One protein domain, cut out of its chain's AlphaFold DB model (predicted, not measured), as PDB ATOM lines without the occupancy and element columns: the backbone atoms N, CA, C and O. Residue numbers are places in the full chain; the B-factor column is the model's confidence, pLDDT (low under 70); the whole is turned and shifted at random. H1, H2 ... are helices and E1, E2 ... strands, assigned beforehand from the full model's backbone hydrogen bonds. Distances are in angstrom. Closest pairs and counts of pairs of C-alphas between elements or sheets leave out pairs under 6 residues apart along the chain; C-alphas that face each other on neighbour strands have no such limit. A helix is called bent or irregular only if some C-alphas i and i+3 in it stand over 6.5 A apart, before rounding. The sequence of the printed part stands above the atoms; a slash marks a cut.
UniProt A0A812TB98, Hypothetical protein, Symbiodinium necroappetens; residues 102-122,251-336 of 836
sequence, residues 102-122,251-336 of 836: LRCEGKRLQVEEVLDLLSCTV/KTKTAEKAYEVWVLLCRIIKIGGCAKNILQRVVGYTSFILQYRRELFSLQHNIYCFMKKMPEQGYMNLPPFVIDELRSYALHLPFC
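AT A GLANCE: This is residues 102 to 122 and 251 to 336 of the 836 residues of the protein "Hypothetical protein" of Symbiodinium necroappetens (UniProt A0A812TB98). Three helices lie side by side, H2 between H1 and H5, and the long helix H3 crosses H2 and H5 at a steep tilt, then folds back sharply near residue 293. The short helix H4 packs on the start of H3 and of H5, and a tiny ribbon of two strands, E1 and E2, sits near the end of H2. The printed part has 107 residues, in the order H1, H2, E1, H3, H4, E2, H5, with E1 and E2 antiparallel. It is mostly helix and compact, with a radius of gyration of the C-alphas of 13.1 A and spans of 37 by 29 by 20 A.

HOW THE PARTS SIT: Start at the sheet: E1, residues 273 to 275, and E2, residues 315 to 317, are antiparallel at 150 degrees, with N 274 and O 316 3.0 A apart and N 316 and O 274 3.3 A apart, both within hydrogen-bond range. Before E1 comes H2, residues 251 to 271. H5, residues 320 to 335, touches H2 at a shallow tilt of 23 degrees, opposite ways, closest at the C-alphas of Trp 262 and Ala 330, 5.4 A. Look also for H1, residues 106 to 121: it touches H2 at a shallow tilt of 18 degrees, the same way, closest at the C-alphas of Glu 112 and Leu 264, 6.5 A. H3, residues 276 to 299, touches H2 with residues 282 to 289 alone, at a steep tilt of 54 degrees, closest at the C-alphas of Ala 258 and Ile 289, 6.8 A. H3 touches H5 at a steep tilt of 51 degrees, closest at the C-alphas of Leu 299 and Glu 325, 6.6 A. H4, residues 303 to 309, makes a helical hairpin with H3; they only just touch, with 3 pairs of C-alphas within 8 A, closest Lys 276 and Met 307, 6.6 A. H1 and H5 are apart. Pairs of O i and N i+4 are within hydrogen-bond range in 9 of 12 for H1, 16 of 17 for H2, 13 of 20 for H3, 2 of 3 for H4 and 10 of 12 for H5.

IN THESE COORDINATES: Find C-alpha 106 at (150.217, 169.566, 163.731); from there H1 runs 24.0 A. H2 runs 31.0 A from C-alpha 251 at (159.896, 159.832, 151.672). H3 spans 18.9 A with a kink of 141 degrees near residue 293; it is irregular, C-alphas 292 and 295 being 9.1 A apart. H5, 23.9 A, ends at C-alpha 335 at (172.133, 165.945, 155.063) and is irregular, C-alphas 331 and 334 being 7.2 A apart.

THE WHOLE: The C-alphas farthest apart are those of Thr 121 and Glu 295, 37.9 A. Residues 123 to 250 are not printed, and C-alphas 122 and 251 stand 37.7 A apart across this cut. The links printed whole are tight. Look for pLDDT under 70 at residues 118 to 122, 251 to 256 and 314.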
ATOM      1  N   LEU A 102     156.971 179.312 154.709       83.19
ATOM      2  CA  LEU A 102     156.661 177.992 155.240       83.19
ATOM      3  C   LEU A 102     156.075 178.057 156.662       83.19
ATOM      4  O   LEU A 102     156.667 178.652 157.566       83.19
ATOM      5  N   ARG A 103     154.944 177.373 156.870       82.75
ATOM      6  CA  ARG A 103     154.309 177.172 158.183       82.75
ATOM      7  C   ARG A 103     154.386 175.708 158.592       82.75
ATOM      8  O   ARG A 103     154.290 174.815 157.755       82.75
ATOM      9  N   CYS A 104     154.575 175.470 159.883       84.44
ATOM     10  CA  CYS A 104     154.586 174.135 160.457       84.44
ATOM     11  C   CYS A 104     153.168 173.560 160.537       84.44
ATOM     12  O   CYS A 104     152.177 174.288 160.549       84.44
ATOM     13  N   GLU A 105     153.075 172.243 160.703       79.31
ATOM     14  CA  GLU A 105     151.810 171.531 160.850       79.31
ATOM     15  C   GLU A 105     151.727 170.746 162.169       79.31
ATOM     16  O   GLU A 105     152.720 170.437 162.847       79.31
ATOM     17  N   GLY A 106     150.498 170.416 162.575       79.94
ATOM     18  CA  GLY A 106     150.217 169.566 163.731       79.94
ATOM     19  C   GLY A 106     150.896 170.035 165.025       79.94
ATOM     20  O   GLY A 106     150.710 171.156 165.489       79.94
ATOM     21  N   LYS A 107     151.695 169.156 165.647       76.94
ATOM     22  CA  LYS A 107     152.379 169.462 166.922       76.94
ATOM     23  C   LYS A 107     153.475 170.524 166.783       76.94
ATOM     24  O   LYS A 107     153.829 171.144 167.782       76.94
ATOM     25  N   ARG A 108     154.039 170.701 165.582       86.31
ATOM     26  CA  ARG A 108     155.093 171.689 165.315       86.31
ATOM     27  C   ARG A 108     154.503 173.083 165.139       86.31
ATOM     28  O   ARG A 108     155.091 174.022 165.665       86.31
ATOM     29  N   LEU A 109     153.303 173.194 164.558       84.12
ATOM     30  CA  LEU A 109     152.541 174.449 164.516       84.12
ATOM     31  C   LEU A 109     152.317 175.030 165.916       84.12
ATOM     32  O   LEU A 109     152.590 176.198 166.142       84.12
ATOM     33  N   GLN A 110     151.942 174.198 166.894       80.94
ATOM     34  CA  GLN A 110     151.783 174.650 168.286       80.94
ATOM     35  C   GLN A 110     153.074 175.238 168.871       80.94
ATOM     36  O   GLN A 110     153.035 176.139 169.704       80.94
ATOM     37  N   VAL A 111     154.236 174.702 168.481       84.56
ATOM     38  CA  VAL A 111     155.530 175.260 168.898       84.56
ATOM     39  C   VAL A 111     155.781 176.581 168.177       84.56
ATOM     40  O   VAL A 111     156.216 177.538 168.810       84.56
ATOM     41  N   GLU A 112     155.484 176.646 166.880       86.06
ATOM     42  CA  GLU A 112     155.626 177.849 166.066       86.06
ATOM     43  C   GLU A 112     154.767 179.014 166.579       86.06
ATOM     44  O   GLU A 112     155.298 180.104 166.765       86.06
ATOM     45  N   GLU A 113     153.491 178.779 166.890       81.94
ATOM     46  CA  GLU A 113     152.560 179.785 167.425       81.94
ATOM     47  C   GLU A 113     153.041 180.365 168.760       81.94
ATOM     48  O   GLU A 113     152.940 181.567 169.013       81.94
ATOM     49  N   VAL A 114     153.630 179.529 169.619       78.38
ATOM     50  CA  VAL A 114     154.227 180.004 170.875       78.38
ATOM     51  C   VAL A 114     155.463 180.862 170.605       78.38
ATOM     52  O   VAL A 114     155.672 181.869 171.283       78.38
ATOM     53  N   LEU A 115     156.284 180.502 169.616       81.25
ATOM     54  CA  LEU A 115     157.421 181.329 169.205       81.25
ATOM     55  C   LEU A 115     156.957 182.656 168.576       81.25
ATOM     56  O   LEU A 115     157.599 183.674 168.834       81.25
ATOM     57  N   ASP A 116     155.841 182.673 167.837       79.25
ATOM     58  CA  ASP A 116     155.224 183.892 167.290       79.25
ATOM     59  C   ASP A 116     154.843 184.855 168.432       79.25
ATOM     60  O   ASP A 116     155.280 186.008 168.446       79.25
ATOM     61  N   LEU A 117     154.141 184.365 169.461       71.19
ATOM     62  CA  LEU A 117     153.779 185.154 170.652       71.19
ATOM     63  C   LEU A 117     155.005 185.728 171.386       71.19
ATOM     64  O   LEU A 117     154.993 186.872 171.855       71.19
ATOM     65  N   LEU A 118     156.083 184.945 171.474       66.38
ATOM     66  CA  LEU A 118     157.337 185.379 172.087       66.38
ATOM     67  C   LEU A 118     158.066 186.418 171.226       66.38
ATOM     68  O   LEU A 118     158.616 187.369 171.765       66.38
ATOM     69  N   SER A 119     158.045 186.292 169.899       60.16
ATOM     70  CA  SER A 119     158.685 187.262 169.003       60.16
ATOM     71  C   SER A 119     158.030 188.651 169.062       60.16
ATOM     72  O   SER A 119     158.734 189.660 169.038       60.16
ATOM     73  N   CYS A 120     156.708 188.716 169.266       49.44
ATOM     74  CA  CYS A 120     155.951 189.965 169.402       49.44
ATOM     75  C   CYS A 120     156.203 190.707 170.730       49.44
ATOM     76  O   CYS A 120     156.060 191.925 170.792       49.44
ATOM     77  N   THR A 121     156.599 190.001 171.793       47.44
ATOM     78  CA  THR A 121     156.825 190.580 173.136       47.44
ATOM     79  C   THR A 121     158.253 191.094 173.356       47.44
ATOM     80  O   THR A 121     158.518 191.811 174.318       47.44
ATOM     81  N   VAL A 122     159.184 190.796 172.443       42.16
ATOM     82  CA  VAL A 122     160.606 191.194 172.529       42.16
ATOM     83  C   VAL A 122     160.830 192.683 172.192       42.16
ATOM     84  O   VAL A 122     161.900 193.221 172.471       42.16
ATOM     85  N   LYS A 251     158.785 158.930 152.027       40.22
ATOM     86  CA  LYS A 251     159.896 159.832 151.672       40.22
ATOM     87  C   LYS A 251     159.462 161.293 151.761       40.22
ATOM     88  O   LYS A 251     160.132 162.075 152.435       40.22
ATOM     89  N   THR A 252     158.308 161.625 151.181       46.31
ATOM     90  CA  THR A 252     157.735 162.981 151.178       46.31
ATOM     91  C   THR A 252     157.451 163.450 152.606       46.31
ATOM     92  O   THR A 252     158.010 164.449 153.045       46.31
ATOM     93  N   LYS A 253     156.768 162.632 153.423       51.16
ATOM     94  CA  LYS A 253     156.436 162.967 154.825       51.16
ATOM     95  C   LYS A 253     157.636 163.143 155.762       51.16
ATOM     96  O   LYS A 253     157.472 163.659 156.870       51.16
ATOM     97  N   THR A 254     158.822 162.650 155.407       54.28
ATOM     98  CA  THR A 254     160.027 162.761 156.252       54.28
ATOM     99  C   THR A 254     160.823 164.019 155.922       54.28
ATOM    100  O   THR A 254     161.221 164.726 156.850       54.28
ATOM    101  N   ALA A 255     160.989 164.329 154.632       58.72
ATOM    102  CA  ALA A 255     161.525 165.614 154.187       58.72
ATOM    103  C   ALA A 255     160.645 166.770 154.694       58.72
ATOM    104  O   ALA A 255     161.174 167.730 155.255       58.72
ATOM    105  N   GLU A 256     159.315 166.584 154.652       64.81
ATOM    106  CA  GLU A 256     158.325 167.516 155.202       64.81
ATOM    107  C   GLU A 256     158.593 167.882 156.665       64.81
ATOM    108  O   GLU A 256     158.715 169.043 157.051       64.81
ATOM    109  N   LYS A 257     158.818 166.870 157.501       77.19
ATOM    110  CA  LYS A 257     159.109 167.080 158.924       77.19
ATOM    111  C   LYS A 257     160.446 167.782 159.157       77.19
ATOM    112  O   LYS A 257     160.598 168.457 160.175       77.19
ATOM    113  N   ALA A 258     161.432 167.577 158.285       84.00
ATOM    114  CA  ALA A 258     162.789 168.053 158.503       84.00
ATOM    115  C   ALA A 258     162.932 169.557 158.228       84.00
ATOM    116  O   ALA A 258     163.566 170.248 159.033       84.00
ATOM    117  N   TYR A 259     162.280 170.089 157.186       85.94
ATOM    118  CA  TYR A 259     162.263 171.534 156.945       85.94
ATOM    119  C   TYR A 259     161.453 172.294 158.012       85.94
ATOM    120  O   TYR A 259     161.858 173.380 158.424       85.94
ATOM    121  N   GLU A 260     160.372 171.716 158.558       89.12
ATOM    122  CA  GLU A 260     159.581 172.377 159.611       89.12
ATOM    123  C   GLU A 260     160.426 172.533 160.882       89.12
ATOM    124  O   GLU A 260     160.489 173.594 161.504       89.12
ATOM    125  N   VAL A 261     161.144 171.467 161.255       91.69
ATOM    126  CA  VAL A 261     162.063 171.488 162.401       91.69
ATOM    127  C   VAL A 261     163.209 172.468 162.163       91.69
ATOM    128  O   VAL A 261     163.633 173.142 163.102       91.69
ATOM    129  N   TRP A 262     163.687 172.592 160.924       91.19
ATOM    130  CA  TRP A 262     164.693 173.582 160.554       91.19
ATOM    131  C   TRP A 262     164.198 175.022 160.758       91.19
ATOM    132  O   TRP A 262     164.916 175.826 161.359       91.19
ATOM    133  N   VAL A 263     162.955 175.332 160.368       89.12
ATOM    134  CA  VAL A 263     162.327 176.644 160.618       89.12
ATOM    135  C   VAL A 263     162.213 176.921 162.118       89.12
ATOM    136  O   VAL A 263     162.599 177.999 162.577       89.12
ATOM    137  N   LEU A 264     161.755 175.942 162.908       91.50
ATOM    138  CA  LEU A 264     161.669 176.074 164.368       91.50
ATOM    139  C   LEU A 264     163.041 176.337 165.009       91.50
ATOM    140  O   LEU A 264     163.157 177.203 165.879       91.50
ATOM    141  N   LEU A 265     164.089 175.629 164.570       91.94
ATOM    142  CA  LEU A 265     165.460 175.857 165.036       91.94
ATOM    143  C   LEU A 265     165.922 177.278 164.708       91.94
ATOM    144  O   LEU A 265     166.397 177.977 165.602       91.94
ATOM    145  N   CYS A 266     165.738 177.728 163.464       89.06
ATOM    146  CA  CYS A 266     166.110 179.079 163.043       89.06
ATOM    147  C   CYS A 266     165.382 180.149 163.867       89.06
ATOM    148  O   CYS A 266     166.014 181.094 164.335       89.06
ATOM    149  N   ARG A 267     164.083 179.976 164.131       88.06
ATOM    150  CA  ARG A 267     163.298 180.888 164.981       88.06
ATOM    151  C   ARG A 267     163.827 180.940 166.416       88.06
ATOM    152  O   ARG A 267     164.051 182.030 166.935       88.06
ATOM    153  N   ILE A 268     164.108 179.791 167.038       89.06
ATOM    154  CA  ILE A 268     164.690 179.737 168.395       89.06
ATOM    155  C   ILE A 268     166.070 180.407 168.429       89.06
ATOM    156  O   ILE A 268     166.372 181.141 169.370       89.06
ATOM    157  N   ILE A 269     166.898 180.198 167.402       87.69
ATOM    158  CA  ILE A 269     168.221 180.828 167.282       87.69
ATOM    159  C   ILE A 269     168.095 182.354 167.168       87.69
ATOM    160  O   ILE A 269     168.843 183.061 167.844       87.69
ATOM    161  N   LYS A 270     167.150 182.861 166.360       84.38
ATOM    162  CA  LYS A 270     166.874 184.303 166.207       84.38
ATOM    163  C   LYS A 270     166.376 184.929 167.517       84.38
ATOM    164  O   LYS A 270     166.837 186.004 167.890       84.38
ATOM    165  N   ILE A 271     165.481 184.242 168.231       85.06
ATOM    166  CA  ILE A 271     164.931 184.687 169.524       85.06
ATOM    167  C   ILE A 271     166.001 184.650 170.637       85.06
ATOM    168  O   ILE A 271     166.025 185.512 171.516       85.06
ATOM    169  N   GLY A 272     166.903 183.661 170.614       81.25
ATOM    170  CA  GLY A 272     168.018 183.529 171.562       81.25
ATOM    171  C   GLY A 272     167.637 182.987 172.947       81.25
ATOM    172  O   GLY A 272     168.463 182.974 173.861       81.25
ATOM    173  N   GLY A 273     166.401 182.522 173.126       82.31
ATOM    174  CA  GLY A 273     165.886 181.964 174.373       82.31
ATOM    175  C   GLY A 273     164.664 181.080 174.134       82.31
ATOM    176  O   GLY A 273     163.983 181.208 173.118       82.31
ATOM    177  N   CYS A 274     164.386 180.160 175.054       85.50
ATOM    178  CA  CYS A 274     163.172 179.344 175.017       85.50
ATOM    179  C   CYS A 274     162.861 178.726 176.389       85.50
ATOM    180  O   CYS A 274     163.712 178.677 177.281       85.50
ATOM    181  N   ALA A 275     161.637 178.223 176.550       85.69
ATOM    182  CA  ALA A 275     161.256 177.399 177.695       85.69
ATOM    183  C   ALA A 275     161.792 175.959 177.551       85.69
ATOM    184  O   ALA A 275     162.018 175.471 176.436       85.69
ATOM    185  N   LYS A 276     161.986 175.262 178.679       85.81
ATOM    186  CA  LYS A 276     162.553 173.899 178.716       85.81
ATOM    187  C   LYS A 276     161.738 172.897 177.897       85.81
ATOM    188  O   LYS A 276     162.307 172.123 177.132       85.81
ATOM    189  N   ASN A 277     160.417 172.941 178.017       82.38
ATOM    190  CA  ASN A 277     159.498 172.055 177.307       82.38
ATOM    191  C   ASN A 277     159.542 172.242 175.775       82.38
ATOM    192  O   ASN A 277     159.483 171.260 175.037       82.38
ATOM    193  N   ILE A 278     159.691 173.481 175.287       87.62
ATOM    194  CA  ILE A 278     159.880 173.781 173.860       87.62
ATOM    195  C   ILE A 278     161.202 173.182 173.387       87.62
ATOM    196  O   ILE A 278     161.228 172.465 172.386       87.62
ATOM    197  N   LEU A 279     162.286 173.424 174.133       90.12
ATOM    198  CA  LEU A 279     163.605 172.905 173.779       90.12
ATOM    199  C   LEU A 279     163.610 171.374 173.732       90.12
ATOM    200  O   LEU A 279     164.119 170.797 172.778       90.12
ATOM    201  N   GLN A 280     162.987 170.713 174.711       89.19
ATOM    202  CA  GLN A 280     162.841 169.256 174.742       89.19
ATOM    203  C   GLN A 280     162.065 168.721 173.533       89.19
ATOM    204  O   GLN A 280     162.482 167.721 172.947       89.19
ATOM    205  N   ARG A 281     160.968 169.380 173.131       89.50
ATOM    206  CA  ARG A 281     160.188 168.989 171.943       89.50
ATOM    207  C   ARG A 281     161.014 169.125 170.667       89.50
ATOM    208  O   ARG A 281     161.104 168.161 169.912       89.50
ATOM    209  N   VAL A 282     161.658 170.275 170.457       91.19
ATOM    210  CA  VAL A 282     162.473 170.520 169.255       91.19
ATOM    211  C   VAL A 282     163.673 169.580 169.205       91.19
ATOM    212  O   VAL A 282     163.879 168.933 168.186       91.19
ATOM    213  N   VAL A 283     164.399 169.396 170.313       91.25
ATOM    214  CA  VAL A 283     165.500 168.420 170.391       91.25
ATOM    215  C   VAL A 283     164.995 166.994 170.180       91.25
ATOM    216  O   VAL A 283     165.702 166.190 169.574       91.25
ATOM    217  N   GLY A 284     163.783 166.661 170.629       89.94
ATOM    218  CA  GLY A 284     163.129 165.384 170.343       89.94
ATOM    219  C   GLY A 284     162.870 165.183 168.848       89.94
ATOM    220  O   GLY A 284     163.235 164.143 168.302       89.94
ATOM    221  N   TYR A 285     162.322 166.194 168.166       91.38
ATOM    222  CA  TYR A 285     162.120 166.159 166.714       91.38
ATOM    223  C   TYR A 285     163.441 166.065 165.951       91.38
ATOM    224  O   TYR A 285     163.573 165.234 165.058       91.38
ATOM    225  N   THR A 286     164.446 166.849 166.344       91.62
ATOM    226  CA  THR A 286     165.789 166.752 165.772       91.62
ATOM    227  C   THR A 286     166.360 165.355 165.995       91.62
ATOM    228  O   THR A 286     166.804 164.734 165.042       91.62
ATOM    229  N   SER A 287     166.277 164.808 167.212       90.31
ATOM    230  CA  SER A 287     166.773 163.458 167.528       90.31
ATOM    231  C   SER A 287     166.126 162.392 166.653       90.31
ATOM    232  O   SER A 287     166.812 161.463 166.247       90.31
ATOM    233  N   PHE A 288     164.831 162.533 166.347       89.06
ATOM    234  CA  PHE A 288     164.141 161.631 165.433       89.06
ATOM    235  C   PHE A 288     164.776 161.656 164.036       89.06
ATOM    236  O   PHE A 288     165.066 160.590 163.498       89.06
ATOM    237  N   ILE A 289     165.051 162.849 163.498       89.75
ATOM    238  CA  ILE A 289     165.664 163.047 162.175       89.75
ATOM    239  C   ILE A 289     167.137 162.597 162.159       89.75
ATOM    240  O   ILE A 289     167.591 161.976 161.204       89.75
ATOM    241  N   LEU A 290     167.895 162.813 163.238       89.69
ATOM    242  CA  LEU A 290     169.294 162.368 163.309       89.69
ATOM    243  C   LEU A 290     169.442 160.834 163.283       89.69
ATOM    244  O   LEU A 290     170.536 160.339 163.035       89.69
ATOM    245  N   GLN A 291     168.375 160.051 163.490       85.94
ATOM    246  CA  GLN A 291     168.446 158.585 163.388       85.94
ATOM    247  C   GLN A 291     168.808 158.093 161.983       85.94
ATOM    248  O   GLN A 291     169.426 157.036 161.874       85.94
ATOM    249  N   TYR A 292     168.471 158.856 160.938       86.00
ATOM    250  CA  TYR A 292     168.848 158.538 159.558       86.00
ATOM    251  C   TYR A 292     170.373 158.623 159.348       86.00
ATOM    252  O   TYR A 292     170.943 157.942 158.494       86.00
ATOM    253  N   ARG A 293     171.074 159.417 160.162       87.88
ATOM    254  CA  ARG A 293     172.537 159.537 160.150       87.88
ATOM    255  C   ARG A 293     173.050 159.617 161.575       87.88
ATOM    256  O   ARG A 293     173.303 160.695 162.110       87.88
ATOM    257  N   ARG A 294     173.154 158.448 162.211       87.75
ATOM    258  CA  ARG A 294     173.445 158.322 163.646       87.75
ATOM    259  C   ARG A 294     174.712 159.052 164.076       87.75
ATOM    260  O   ARG A 294     174.757 159.551 165.194       87.75
ATOM    261  N   GLU A 295     175.716 159.167 163.215       88.19
ATOM    262  CA  GLU A 295     176.935 159.939 163.465       88.19
ATOM    263  C   GLU A 295     176.660 161.404 163.855       88.19
ATOM    264  O   GLU A 295     177.449 162.013 164.583       88.19
ATOM    265  N   LEU A 296     175.515 161.962 163.451       91.44
ATOM    266  CA  LEU A 296     175.082 163.313 163.801       91.44
ATOM    267  C   LEU A 296     174.571 163.436 165.239       91.44
ATOM    268  O   LEU A 296     174.500 164.549 165.760       91.44
ATOM    269  N   PHE A 297     174.281 162.334 165.940       90.44
ATOM    270  CA  PHE A 297     173.997 162.392 167.378       90.44
ATOM    271  C   PHE A 297     175.163 162.999 168.169       90.44
ATOM    272  O   PHE A 297     174.943 163.581 169.233       90.44
ATOM    273  N   SER A 298     176.385 162.933 167.634       88.50
ATOM    274  CA  SER A 298     177.565 163.583 168.202       88.50
ATOM    275  C   SER A 298     177.460 165.114 168.248       88.50
ATOM    276  O   SER A 298     178.183 165.753 169.013       88.50
ATOM    277  N   LEU A 299     176.535 165.725 167.502       86.88
ATOM    278  CA  LEU A 299     176.252 167.157 167.599       86.88
ATOM    279  C   LEU A 299     175.589 167.526 168.940       86.88
ATOM    280  O   LEU A 299     175.717 168.666 169.383       86.88
ATOM    281  N   GLN A 300     174.916 166.576 169.604       86.81
ATOM    282  CA  GLN A 300     174.182 166.784 170.858       86.81
ATOM    283  C   GLN A 300     175.089 166.723 172.082       86.81
ATOM    284  O   GLN A 300     175.034 165.792 172.889       86.81
ATOM    285  N   HIS A 301     175.954 167.718 172.204       81.69
ATOM    286  CA  HIS A 301     177.112 167.621 173.068       81.69
ATOM    287  C   HIS A 301     176.888 168.199 174.473       81.69
ATOM    288  O   HIS A 301     177.094 167.505 175.466       81.69
ATOM    289  N   ASN A 302     176.408 169.438 174.575       82.50
ATOM    290  CA  ASN A 302     176.085 170.116 175.830       82.50
ATOM    291  C   ASN A 302     174.573 170.204 176.066       82.50
ATOM    292  O   ASN A 302     174.155 170.369 177.215       82.50
ATOM    293  N   ILE A 303     173.750 170.091 175.015       86.25
ATOM    294  CA  ILE A 303     172.310 170.372 175.075       86.25
ATOM    295  C   ILE A 303     171.586 169.579 176.171       86.25
ATOM    296  O   ILE A 303     170.788 170.149 176.906       86.25
ATOM    297  N   TYR A 304     171.885 168.287 176.352       84.44
ATOM    298  CA  TYR A 304     171.215 167.465 177.369       84.44
ATOM    299  C   TYR A 304     171.647 167.826 178.786       84.44
ATOM    300  O   TYR A 304     170.810 167.907 179.687       84.44
ATOM    301  N   CYS A 305     172.942 168.084 178.987       82.56
ATOM    302  CA  CYS A 305     173.457 168.552 180.270       82.56
ATOM    303  C   CYS A 305     172.874 169.920 180.638       82.56
ATOM    304  O   CYS A 305     172.593 170.164 181.811       82.56
ATOM    305  N   PHE A 306     172.668 170.789 179.647       86.94
ATOM    306  CA  PHE A 306     172.021 172.082 179.829       86.94
ATOM    307  C   PHE A 306     170.526 171.933 180.135       86.94
ATOM    308  O   PHE A 306     170.074 172.429 181.163       86.94
ATOM    309  N   MET A 307     169.775 171.175 179.327       88.00
ATOM    310  CA  MET A 307     168.342 170.927 179.540       88.00
ATOM    311  C   MET A 307     168.054 170.343 180.926       88.00
ATOM    312  O   MET A 307     167.081 170.738 181.561       88.00
ATOM    313  N   LYS A 308     168.913 169.450 181.440       86.00
ATOM    314  CA  LYS A 308     168.771 168.898 182.798       86.00
ATOM    315  C   LYS A 308     168.813 169.983 183.886       86.00
ATOM    316  O   LYS A 308     168.165 169.823 184.912       86.00
ATOM    317  N   LYS A 309     169.559 171.069 183.663       87.62
ATOM    318  CA  LYS A 309     169.723 172.189 184.604       87.62
ATOM    319  C   LYS A 309     168.699 173.312 184.406       87.62
ATOM    320  O   LYS A 309     168.663 174.230 185.218       87.62
ATOM    321  N   MET A 310     167.901 173.274 183.338       86.06
ATOM    322  CA  MET A 310     166.875 174.289 183.098       86.06
ATOM    323  C   MET A 310     165.706 174.140 184.087       86.06
ATOM    324  O   MET A 310     165.327 173.003 184.403       86.06
ATOM    325  N   PRO A 311     165.096 175.261 184.520       81.94
ATOM    326  CA  PRO A 311     163.866 175.234 185.304       81.94
ATOM    327  C   PRO A 311     162.724 174.601 184.495       81.94
ATOM    328  O   PRO A 311     162.664 174.757 183.275       81.94
ATOM    329  N   GLU A 312     161.823 173.876 185.167       77.81
ATOM    330  CA  GLU A 312     160.683 173.205 184.509       77.81
ATOM    331  C   GLU A 312     159.682 174.194 183.902       77.81
ATOM    332  O   GLU A 312     159.040 173.900 182.894       77.81
ATOM    333  N   GLN A 313     159.576 175.383 184.492       74.12
ATOM    334  CA  GLN A 313     158.686 176.446 184.047       74.12
ATOM    335  C   GLN A 313     159.467 177.733 183.794       74.12
ATOM    336  O   GLN A 313     160.478 178.011 184.442       74.12
ATOM    337  N   GLY A 314     158.951 178.544 182.872       67.81
ATOM    338  CA  GLY A 314     159.496 179.857 182.556       67.81
ATOM    339  C   GLY A 314     160.432 179.878 181.349       67.81
ATOM    340  O   GLY A 314     160.856 178.854 180.809       67.81
ATOM    341  N   TYR A 315     160.715 181.099 180.909       81.00
ATOM    342  CA  TYR A 315     161.544 181.393 179.750       81.00
ATOM    343  C   TYR A 315     162.974 181.728 180.183       81.00
ATOM    344  O   TYR A 315     163.182 182.504 181.117       81.00
ATOM    345  N   MET A 316     163.967 181.181 179.481       80.38
ATOM    346  CA  MET A 316     165.381 181.423 179.758       80.38
ATOM    347  C   MET A 316     166.135 181.760 178.470       80.38
ATOM    348  O   MET A 316     165.895 181.166 177.419       80.38
ATOM    349  N   ASN A 317     167.089 182.691 178.562       84.38
ATOM    350  CA  ASN A 317     168.042 182.936 177.480       84.38
ATOM    351  C   ASN A 317     168.969 181.730 177.319       84.38
ATOM    352  O   ASN A 317     169.552 181.254 178.295       84.38
ATOM    353  N   LEU A 318     169.150 181.273 176.086       84.12
ATOM    354  CA  LEU A 318     170.064 180.181 175.802       84.12
ATOM    355  C   LEU A 318     171.512 180.693 175.838       84.12
ATOM    356  O   LEU A 318     171.819 181.722 175.232       84.12
ATOM    357  N   PRO A 319     172.432 179.988 176.519       82.62
ATOM    358  CA  PRO A 319     173.847 180.308 176.442       82.62
ATOM    359  C   PRO A 319     174.368 180.204 175.000       82.62
ATOM    360  O   PRO A 319     173.896 179.341 174.252       82.62
ATOM    361  N   PRO A 320     175.401 180.981 174.620       78.00
ATOM    362  CA  PRO A 320     175.949 180.957 173.264       78.00
ATOM    363  C   PRO A 320     176.295 179.548 172.769       78.00
ATOM    364  O   PRO A 320     175.869 179.169 171.686       78.00
ATOM    365  N   PHE A 321     176.938 178.724 173.606       75.25
ATOM    366  CA  PHE A 321     177.318 177.353 173.246       75.25
ATOM    367  C   PHE A 321     176.122 176.420 172.969       75.25
ATOM    368  O   PHE A 321     176.273 175.434 172.256       75.25
ATOM    369  N   VAL A 322     174.937 176.708 173.517       82.88
ATOM    370  CA  VAL A 322     173.705 175.944 173.251       82.88
ATOM    371  C   VAL A 322     173.094 176.389 171.928       82.88
ATOM    372  O   VAL A 322     172.729 175.550 171.111       82.88
ATOM    373  N   ILE A 323     173.032 177.703 171.685       81.94
ATOM    374  CA  ILE A 323     172.573 178.270 170.405       81.94
ATOM    375  C   ILE A 323     173.453 177.760 169.254       81.94
ATOM    376  O   ILE A 323     172.965 177.426 168.179       81.94
ATOM    377  N   ASP A 324     174.748 177.644 169.507       78.25
ATOM    378  CA  ASP A 324     175.751 177.089 168.606       78.25
ATOM    379  C   ASP A 324     175.489 175.613 168.248       78.25
ATOM    380  O   ASP A 324     175.564 175.229 167.080       78.25
ATOM    381  N   GLU A 325     175.079 174.780 169.208       83.12
ATOM    382  CA  GLU A 325     174.626 173.411 168.913       83.12
ATOM    383  C   GLU A 325     173.345 173.387 168.076       83.12
ATOM    384  O   GLU A 325     173.260 172.609 167.127       83.12
ATOM    385  N   LEU A 326     172.385 174.274 168.356       88.88
ATOM    386  CA  LEU A 326     171.161 174.389 167.554       88.88
ATOM    387  C   LEU A 326     171.459 174.813 166.108       88.88
ATOM    388  O   LEU A 326     170.877 174.258 165.177       88.88
ATOM    389  N   ARG A 327     172.408 175.738 165.904       85.69
ATOM    390  CA  ARG A 327     172.922 176.097 164.569       85.69
ATOM    391  C   ARG A 327     173.558 174.898 163.884       85.69
ATOM    392  O   ARG A 327     173.328 174.677 162.699       85.69
ATOM    393  N   SER A 328     174.326 174.101 164.627       85.19
ATOM    394  CA  SER A 328     174.891 172.863 164.098       85.19
ATOM    395  C   SER A 328     173.795 171.898 163.655       85.19
ATOM    396  O   SER A 328     173.937 171.311 162.591       85.19
ATOM    397  N   TYR A 329     172.691 171.756 164.390       89.25
ATOM    398  CA  TYR A 329     171.565 170.936 163.929       89.25
ATOM    399  C   TYR A 329     170.978 171.482 162.632       89.25
ATOM    400  O   TYR A 329     170.894 170.740 161.660       89.25
ATOM    401  N   ALA A 330     170.648 172.776 162.591       89.44
ATOM    402  CA  ALA A 330     170.057 173.412 161.416       89.44
ATOM    403  C   ALA A 330     170.934 173.246 160.161       89.44
ATOM    404  O   ALA A 330     170.419 172.922 159.097       89.44
ATOM    405  N   LEU A 331     172.259 173.372 160.293       88.00
ATOM    406  CA  LEU A 331     173.193 173.142 159.186       88.00
ATOM    407  C   LEU A 331     173.164 171.690 158.675       88.00
ATOM    408  O   LEU A 331     173.345 171.467 157.486       88.00
ATOM    409  N   HIS A 332     172.963 170.708 159.559       90.81
ATOM    410  CA  HIS A 332     173.090 169.287 159.220       90.81
ATOM    411  C   HIS A 332     171.773 168.612 158.819       90.81
ATOM    412  O   HIS A 332     171.810 167.537 158.219       90.81
ATOM    413  N   LEU A 333     170.617 169.216 159.120       90.50
ATOM    414  CA  LEU A 333     169.304 168.649 158.784       90.50
ATOM    415  C   LEU A 333     169.139 168.288 157.295       90.50
ATOM    416  O   LEU A 333     168.660 167.181 157.043       90.50
ATOM    417  N   PRO A 334     169.592 169.104 156.318       89.12
ATOM    418  CA  PRO A 334     169.491 168.747 154.899       89.12
ATOM    419  C   PRO A 334     170.295 167.507 154.494       89.12
ATOM    420  O   PRO A 334     170.035 166.921 153.452       89.12
ATOM    421  N   PHE A 335     171.259 167.091 155.317       89.56
ATOM    422  CA  PHE A 335     172.133 165.945 155.063       89.56
ATOM    423  C   PHE A 335     171.709 164.687 155.843       89.56
ATOM    424  O   PHE A 335     172.404 163.669 155.818       89.56
ATOM    425  N   CYS A 336     170.584 164.733 156.571       89.12
ATOM    426  CA  CYS A 336     170.069 163.629 157.390       89.12
ATOM    427  C   CYS A 336     169.326 162.573 156.554       89.12
ATOM    428  O   CYS A 336     168.177 162.241 156.839       89.12
TER     429      CYS A 336